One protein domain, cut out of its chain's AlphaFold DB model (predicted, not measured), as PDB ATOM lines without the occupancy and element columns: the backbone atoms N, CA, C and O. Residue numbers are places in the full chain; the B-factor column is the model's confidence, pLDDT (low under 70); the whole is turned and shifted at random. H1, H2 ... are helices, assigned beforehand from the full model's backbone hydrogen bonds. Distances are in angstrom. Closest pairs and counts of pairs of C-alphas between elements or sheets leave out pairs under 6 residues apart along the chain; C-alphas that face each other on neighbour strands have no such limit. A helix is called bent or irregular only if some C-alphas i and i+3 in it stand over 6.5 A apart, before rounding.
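AT A GLANCE: This is residues 257 to 313 of the 1205 residues of an uncharacterized protein of Oryza brachyantha (UniProt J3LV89). Two short helices, H2 and H3, make a helical hairpin, and the longest helix, H1, passes near it at steep angles with its first part, close to both but not clearly touching either. At one end residues 271 to 278, the last turn of H1 and part of the link after it, stick out from the body; the loop between H2 and H3 reaches the other way, so the two links lie at opposite ends of the longest axis. The printed part has 57 residues with three named helices, in the order H1, H2, H3, and no named strand; its class is all helix. It is compact, with a radius of gyration of the C-alphas of 11.5 A, yet elongated in outline, with spans of 38 by 22 by 19 A.

HOW THE PARTS SIT: Begin with H1, residues 257 to 273, and look for H2, residues 281 to 291: the two are close but not clearly touching, and their closest C-alphas, those of Cys 262 and Trp 289, are 6.2 A apart. They stand at a steep tilt of 62 degrees and run opposite ways. H3, residues 303 to 311, is also close to H1 but not clearly touching, with the closest C-alphas, those of Val 259 and Leu 310, 8.0 A apart and the lines about perpendicular at 77 degrees. H2 and H3 touch and form a helical hairpin at a steep tilt of 38 degrees, opposite ways; their closest C-alphas, those of Ala 286 and Ala 307, are 4.8 A apart. In H1 and H3 every O i to N i+4 pair is within hydrogen-bond range, while in H2 5 of 7 are.

IN THESE COORDINATES: Find C-alpha 257 at (41.715, -0.755, -50.970); from there H1 runs 24.1 A to C-alpha 273 at (55.251, -3.043, -31.214). H2 begins at Trp 281 and ends at Cys 291, 14.0 A from first to last C-alpha; it is irregular, with C-alphas 283 and 286 8.0 A apart. H3 runs from Ala 303 to C-alpha 311 at (43.459, -14.166, -43.138), a length of 12.2 A.

THE WHOLE: The two C-alphas farthest apart, those of Asn 276 and Gly 299, are 38.4 A apart. The link from H1 to H2 is short, with 7 residues, and the link from H2 to H3 is long, with 11. Without residues 271 to 278, which stand free, the body spans 32 by 22 by 19 A. The printed part has no cut. In the B-factor column you will find a mean pLDDT of 73.2 for the printed part, with values under 70 at residues 267 to 280, 282 and 299.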
ATOM      1  N   GLU A 257      41.464  -1.796 -51.964       79.81
ATOM      2  CA  GLU A 257      41.715  -0.755 -50.970       79.81
ATOM      3  C   GLU A 257      41.647  -1.311 -49.540       79.81
ATOM      4  O   GLU A 257      42.585  -1.096 -48.777       79.81
ATOM      5  N   VAL A 258      40.612  -2.094 -49.208       81.31
ATOM      6  CA  VAL A 258      40.472  -2.746 -47.889       81.31
ATOM      7  C   VAL A 258      41.640  -3.698 -47.621       81.31
ATOM      8  O   VAL A 258      42.246  -3.651 -46.553       81.31
ATOM      9  N   VAL A 259      42.034  -4.509 -48.609       78.75
ATOM     10  CA  VAL A 259      43.190  -5.412 -48.473       78.75
ATOM     11  C   VAL A 259      44.489  -4.631 -48.236       78.75
ATOM     12  O   VAL A 259      45.258  -4.982 -47.340       78.75
ATOM     13  N   LYS A 260      44.738  -3.545 -48.987       74.94
ATOM     14  CA  LYS A 260      45.885  -2.651 -48.726       74.94
ATOM     15  C   LYS A 260      45.862  -2.096 -47.308       74.94
ATOM     16  O   LYS A 260      46.920  -1.967 -46.700       74.94
ATOM     17  N   GLU A 261      44.691  -1.722 -46.803       75.50
ATOM     18  CA  GLU A 261      44.541  -1.136 -45.474       75.50
ATOM     19  C   GLU A 261      44.829  -2.165 -44.373       75.50
ATOM     20  O   GLU A 261      45.630  -1.877 -43.488       75.50
ATOM     21  N   CYS A 262      44.334  -3.401 -44.495       77.62
ATOM     22  CA  CYS A 262      44.704  -4.527 -43.625       77.62
ATOM     23  C   CYS A 262      46.217  -4.816 -43.618       77.62
ATOM     24  O   CYS A 262      46.815  -4.996 -42.553       77.62
ATOM     25  N   ILE A 263      46.850  -4.813 -44.798       72.81
ATOM     26  CA  ILE A 263      48.301  -5.007 -44.967       72.81
ATOM     27  C   ILE A 263      49.088  -3.848 -44.331       72.81
ATOM     28  O   ILE A 263      50.065  -4.072 -43.617       72.81
ATOM     29  N   ASN A 264      48.667  -2.600 -44.548       70.19
ATOM     30  CA  ASN A 264      49.316  -1.426 -43.960       70.19
ATOM     31  C   ASN A 264      49.106  -1.346 -42.440       70.19
ATOM     32  O   ASN A 264      50.021  -0.936 -41.731       70.19
ATOM     33  N   TYR A 265      47.952  -1.778 -41.929       72.62
ATOM     34  CA  TYR A 265      47.684  -1.865 -40.494       72.62
ATOM     35  C   TYR A 265      48.660  -2.828 -39.803       72.62
ATOM     36  O   TYR A 265      49.280  -2.456 -38.809       72.62
ATOM     37  N   TYR A 266      48.889  -4.015 -40.381       71.75
ATOM     38  CA  TYR A 266      49.899  -4.959 -39.884       71.75
ATOM     39  C   TYR A 266      51.317  -4.345 -39.888       71.75
ATOM     40  O   TYR A 266      52.036  -4.479 -38.897       71.75
ATOM     41  N   LYS A 267      51.695  -3.568 -40.926       66.94
ATOM     42  CA  LYS A 267      52.966  -2.800 -40.929       66.94
ATOM     43  C   LYS A 267      53.048  -1.822 -39.766       66.94
ATOM     44  O   LYS A 267      54.060  -1.788 -39.078       66.94
ATOM     45  N   VAL A 268      52.008  -1.013 -39.563       66.12
ATOM     46  CA  VAL A 268      52.002   0.038 -38.536       66.12
ATOM     47  C   VAL A 268      52.068  -0.565 -37.135       66.12
ATOM     48  O   VAL A 268      52.912  -0.141 -36.354       66.12
ATOM     49  N   VAL A 269      51.252  -1.577 -36.822       66.25
ATOM     50  CA  VAL A 269      51.284  -2.193 -35.486       66.25
ATOM     51  C   VAL A 269      52.630  -2.872 -35.228       66.25
ATOM     52  O   VAL A 269      53.203  -2.650 -34.170       66.25
ATOM     53  N   ARG A 270      53.208  -3.610 -36.188       63.59
ATOM     54  CA  ARG A 270      54.530  -4.234 -35.993       63.59
ATOM     55  C   ARG A 270      55.681  -3.218 -35.906       63.59
ATOM     56  O   ARG A 270      56.619  -3.436 -35.150       63.59
ATOM     57  N   LEU A 271      55.600  -2.082 -36.602       60.25
ATOM     58  CA  LEU A 271      56.573  -0.988 -36.454       60.25
ATOM     59  C   LEU A 271      56.508  -0.304 -35.078       60.25
ATOM     60  O   LEU A 271      57.529   0.187 -34.608       60.25
ATOM     61  N   VAL A 272      55.332  -0.258 -34.444       57.69
ATOM     62  CA  VAL A 272      55.149   0.333 -33.104       57.69
ATOM     63  C   VAL A 272      55.441  -0.684 -31.991       57.69
ATOM     64  O   VAL A 272      56.043  -0.323 -30.987       57.69
ATOM     65  N   CYS A 273      55.065  -1.953 -32.180       53.94
ATOM     66  CA  CYS A 273      55.251  -3.043 -31.214       53.94
ATOM     67  C   CYS A 273      56.564  -3.835 -31.390       53.94
ATOM     68  O   CYS A 273      56.755  -4.836 -30.711       53.94
ATOM     69  N   GLY A 274      57.455  -3.456 -32.309       54.72
ATOM     70  CA  GLY A 274      58.713  -4.173 -32.562       54.72
ATOM     71  C   GLY A 274      58.546  -5.648 -32.975       54.72
ATOM     72  O   GLY A 274      57.475  -6.093 -33.386       54.72
ATOM     73  N   ASN A 275      59.632  -6.425 -32.874       49.22
ATOM     74  CA  ASN A 275      59.658  -7.844 -33.276       49.22
ATOM     75  C   ASN A 275      59.446  -8.849 -32.122       49.22
ATOM     76  O   ASN A 275      59.314 -10.036 -32.395       49.22
ATOM     77  N   ASN A 276      59.405  -8.401 -30.859       46.31
ATOM     78  CA  ASN A 276      59.395  -9.278 -29.671       46.31
ATOM     79  C   ASN A 276      58.081  -9.280 -28.860       46.31
ATOM     80  O   ASN A 276      57.996  -9.999 -27.867       46.31
ATOM     81  N   HIS A 277      57.078  -8.467 -29.210       53.31
ATOM     82  CA  HIS A 277      55.912  -8.242 -28.345       53.31
ATOM     83  C   HIS A 277      54.749  -9.175 -28.726       53.31
ATOM     84  O   HIS A 277      54.394  -9.292 -29.899       53.31
ATOM     85  N   GLY A 278      54.176  -9.848 -27.723       55.50
ATOM     86  CA  GLY A 278      53.472 -11.136 -27.841       55.50
ATOM     87  C   GLY A 278      52.091 -11.180 -28.509       55.50
ATOM     88  O   GLY A 278      51.319 -12.079 -28.190       55.50
ATOM     89  N   ILE A 279      51.757 -10.270 -29.429       64.81
ATOM     90  CA  ILE A 279      50.506 -10.359 -30.200       64.81
ATOM     91  C   ILE A 279      50.607 -11.532 -31.188       64.81
ATOM     92  O   ILE A 279      51.277 -11.426 -32.218       64.81
ATOM     93  N   ASP A 280      49.898 -12.631 -30.917       69.12
ATOM     94  CA  ASP A 280      49.779 -13.747 -31.860       69.12
ATOM     95  C   ASP A 280      48.921 -13.351 -33.077       69.12
ATOM     96  O   ASP A 280      47.694 -13.465 -33.093       69.12
ATOM     97  N   TRP A 281      49.566 -12.910 -34.154       70.81
ATOM     98  CA  TRP A 281      48.870 -12.565 -35.394       70.81
ATOM     99  C   TRP A 281      48.127 -13.748 -36.037       70.81
ATOM    100  O   TRP A 281      47.180 -13.505 -36.785       70.81
ATOM    101  N   ALA A 282      48.461 -15.007 -35.727       66.94
ATOM    102  CA  ALA A 282      47.681 -16.155 -36.186       66.94
ATOM    103  C   ALA A 282      46.332 -16.263 -35.448       66.94
ATOM    104  O   ALA A 282      45.316 -16.543 -36.085       66.94
ATOM    105  N   THR A 283      46.276 -15.961 -34.146       70.31
ATOM    106  CA  THR A 283      45.008 -15.904 -33.389       70.31
ATOM    107  C   THR A 283      44.247 -14.581 -33.598       70.31
ATOM    108  O   THR A 283      43.016 -14.605 -33.646       70.31
ATOM    109  N   HIS A 284      44.929 -13.435 -33.762       77.00
ATOM    110  CA  HIS A 284      44.301 -12.108 -33.614       77.00
ATOM    111  C   HIS A 284      44.177 -11.241 -34.884       77.00
ATOM    112  O   HIS A 284      43.444 -10.252 -34.828       77.00
ATOM    113  N   ALA A 285      44.801 -11.562 -36.029       76.56
ATOM    114  CA  ALA A 285      44.789 -10.665 -37.204       76.56
ATOM    115  C   ALA A 285      43.375 -10.276 -37.687       76.56
ATOM    116  O   ALA A 285      43.076  -9.084 -37.813       76.56
ATOM    117  N   ALA A 286      42.484 -11.255 -37.896       82.50
ATOM    118  CA  ALA A 286      41.104 -10.987 -38.308       82.50
ATOM    119  C   ALA A 286      40.336 -10.138 -37.280       82.50
ATOM    120  O   ALA A 286      39.640  -9.190 -37.651       82.50
ATOM    121  N   ASN A 287      40.512 -10.428 -35.987       83.94
ATOM    122  CA  ASN A 287      39.903  -9.664 -34.899       83.94
ATOM    123  C   ASN A 287      40.387  -8.205 -34.894       83.94
ATOM    124  O   ASN A 287      39.571  -7.291 -34.810       83.94
ATOM    125  N   LEU A 288      41.690  -7.964 -35.059       79.38
ATOM    126  CA  LEU A 288      42.266  -6.618 -35.075       79.38
ATOM    127  C   LEU A 288      41.762  -5.772 -36.257       79.38
ATOM    128  O   LEU A 288      41.429  -4.600 -36.058       79.38
ATOM    129  N   TRP A 289      41.648  -6.339 -37.465       81.94
ATOM    130  CA  TRP A 289      41.109  -5.624 -38.635       81.94
ATOM    131  C   TRP A 289      39.626  -5.247 -38.477       81.94
ATOM    132  O   TRP A 289      39.215  -4.168 -38.910       81.94
ATOM    133  N   VAL A 290      38.828  -6.114 -37.845       84.69
ATOM    134  CA  VAL A 290      37.395  -5.881 -37.598       84.69
ATOM    135  C   VAL A 290      37.181  -4.887 -36.456       84.69
ATOM    136  O   VAL A 290      36.442  -3.917 -36.623       84.69
ATOM    137  N   CYS A 291      37.873  -5.055 -35.328       82.56
ATOM    138  CA  CYS A 291      37.792  -4.141 -34.185       82.56
ATOM    139  C   CYS A 291      38.284  -2.728 -34.546       82.56
ATOM    140  O   CYS A 291      37.638  -1.741 -34.200       82.56
ATOM    141  N   SER A 292      39.344  -2.602 -35.354       74.06
ATOM    142  CA  SER A 292      39.791  -1.302 -35.892       74.06
ATOM    143  C   SER A 292      38.790  -0.658 -36.865       74.06
ATOM    144  O   SER A 292      38.892   0.533 -37.145       74.06
ATOM    145  N   GLY A 293      37.806  -1.413 -37.368       75.38
ATOM    146  CA  GLY A 293      36.781  -0.936 -38.298       75.38
ATOM    147  C   GLY A 293      37.198  -0.907 -39.772       75.38
ATOM    148  O   GLY A 293      36.461  -0.336 -40.578       75.38
ATOM    149  N   ILE A 294      38.339  -1.517 -40.124       78.69
ATOM    150  CA  ILE A 294      38.828  -1.634 -41.510       78.69
ATOM    151  C   ILE A 294      37.934  -2.603 -42.295       78.69
ATOM    152  O   ILE A 294      37.517  -2.309 -43.412       78.69
ATOM    153  N   ILE A 295      37.595  -3.743 -41.684       82.69
ATOM    154  CA  ILE A 295      36.641  -4.709 -42.239       82.69
ATOM    155  C   ILE A 295      35.291  -4.537 -41.543       82.69
ATOM    156  O   ILE A 295      35.204  -4.492 -40.317       82.69
ATOM    157  N   GLN A 296      34.229  -4.442 -42.341       82.56
ATOM    158  CA  GLN A 296      32.854  -4.200 -41.898       82.56
ATOM    159  C   GLN A 296      31.915  -5.231 -42.540       82.56
ATOM    160  O   GLN A 296      32.253  -5.843 -43.553       82.56
ATOM    161  N   SER A 297      30.740  -5.456 -41.950       80.81
ATOM    162  CA  SER A 297      29.769  -6.421 -42.475       80.81
ATOM    163  C   SER A 297      29.169  -5.947 -43.803       80.81
ATOM    164  O   SER A 297      28.810  -4.780 -43.965       80.81
ATOM    165  N   TYR A 298      29.033  -6.861 -44.764       80.06
ATOM    166  CA  TYR A 298      28.527  -6.548 -46.101       80.06
ATOM    167  C   TYR A 298      27.686  -7.689 -46.677       80.06
ATOM    168  O   TYR A 298      27.979  -8.860 -46.466       80.06
ATOM    169  N   GLY A 299      26.620  -7.357 -47.415       66.88
ATOM    170  CA  GLY A 299      25.790  -8.340 -48.130       66.88
ATOM    171  C   GLY A 299      25.055  -9.363 -47.249       66.88
ATOM    172  O   GLY A 299      24.500 -10.318 -47.779       66.88
ATOM    173  N   GLY A 300      25.053  -9.178 -45.925       71.06
ATOM    174  CA  GLY A 300      24.575 -10.156 -44.941       71.06
ATOM    175  C   GLY A 300      25.685 -10.984 -44.281       71.06
ATOM    176  O   GLY A 300      25.421 -11.600 -43.254       71.06
ATOM    177  N   MET A 301      26.920 -10.952 -44.798       76.06
ATOM    178  CA  MET A 301      28.077 -11.581 -44.152       76.06
ATOM    179  C   MET A 301      28.566 -10.751 -42.946       76.06
ATOM    180  O   MET A 301      28.745  -9.530 -43.071       76.06
ATOM    181  N   PRO A 302      28.828 -11.382 -41.788       82.81
ATOM    182  CA  PRO A 302      29.538 -10.773 -40.668       82.81
ATOM    183  C   PRO A 302      30.967 -10.336 -41.035       82.81
ATOM    184  O   PRO A 302      31.658 -10.996 -41.809       82.81
ATOM    185  N   ALA A 303      31.448  -9.255 -40.414       83.75
ATOM    186  CA  ALA A 303      32.794  -8.721 -40.648       83.75
ATOM    187  C   ALA A 303      33.909  -9.748 -40.351       83.75
ATOM    188  O   ALA A 303      34.904  -9.811 -41.065       83.75
ATOM    189  N   TRP A 304      33.715 -10.588 -39.329       82.25
ATOM    190  CA  TRP A 304      34.655 -11.636 -38.921       82.25
ATOM    191  C   TRP A 304      34.816 -12.745 -39.969       82.25
ATOM    192  O   TRP A 304      35.937 -13.184 -40.188       82.25
ATOM    193  N   GLU A 305      33.754 -13.146 -40.679       81.50
ATOM    194  CA  GLU A 305      33.862 -14.117 -41.785       81.50
ATOM    195  C   GLU A 305      34.668 -13.534 -42.951       81.50
ATOM    196  O   GLU A 305      35.544 -14.195 -43.507       81.50
ATOM    197  N   ILE A 306      34.421 -12.261 -43.280       83.19
ATOM    198  CA  ILE A 306      35.149 -11.517 -44.317       83.19
ATOM    199  C   ILE A 306      36.642 -11.393 -43.947       83.19
ATOM    200  O   ILE A 306      37.516 -11.590 -44.793       83.19
ATOM    201  N   ALA A 307      36.942 -11.112 -42.677       84.06
ATOM    202  CA  ALA A 307      38.303 -10.992 -42.162       84.06
ATOM    203  C   ALA A 307      39.030 -12.339 -42.037       84.06
ATOM    204  O   ALA A 307      40.217 -12.419 -42.346       84.06
ATOM    205  N   GLN A 308      38.328 -13.406 -41.650       80.50
ATOM    206  CA  GLN A 308      38.884 -14.756 -41.591       80.50
ATOM    207  C   GLN A 308      39.171 -15.291 -43.000       80.50
ATOM    208  O   GLN A 308      40.260 -15.801 -43.238       80.50
ATOM    209  N   ALA A 309      38.268 -15.080 -43.967       80.56
ATOM    210  CA  ALA A 309      38.504 -15.415 -45.374       80.56
ATOM    211  C   ALA A 309      39.716 -14.668 -45.963       80.56
ATOM    212  O   ALA A 309      40.461 -15.236 -46.770       80.56
ATOM    213  N   LEU A 310      39.952 -13.420 -45.537       82.69
ATOM    214  CA  LEU A 310      41.168 -12.677 -45.869       82.69
ATOM    215  C   LEU A 310      42.410 -13.283 -45.197       82.69
ATOM    216  O   LEU A 310      43.405 -13.514 -45.876       82.69
ATOM    217  N   GLN A 311      42.347 -13.587 -43.897       77.81
ATOM    218  CA  GLN A 311      43.459 -14.166 -43.138       77.81
ATOM    219  C   GLN A 311      43.881 -15.540 -43.688       77.81
ATOM    220  O   GLN A 311      45.066 -15.792 -43.857       77.81
ATOM    221  N   THR A 312      42.935 -16.405 -44.070       72.25
ATOM    222  CA  THR A 312      43.231 -17.700 -44.719       72.25
ATOM    223  C   THR A 312      43.888 -17.543 -46.102       72.25
ATOM    224  O   THR A 312      44.506 -18.482 -46.596       72.25
ATOM    225  N   ASN A 313      43.798 -16.361 -46.726       71.31
ATOM    226  CA  ASN A 313      44.469 -16.032 -47.987       71.31
ATOM    227  C   ASN A 313      45.738 -15.164 -47.814       71.31
ATOM    228  O   ASN A 313      46.386 -14.890 -48.819       71.31
TER     229      ASN A 313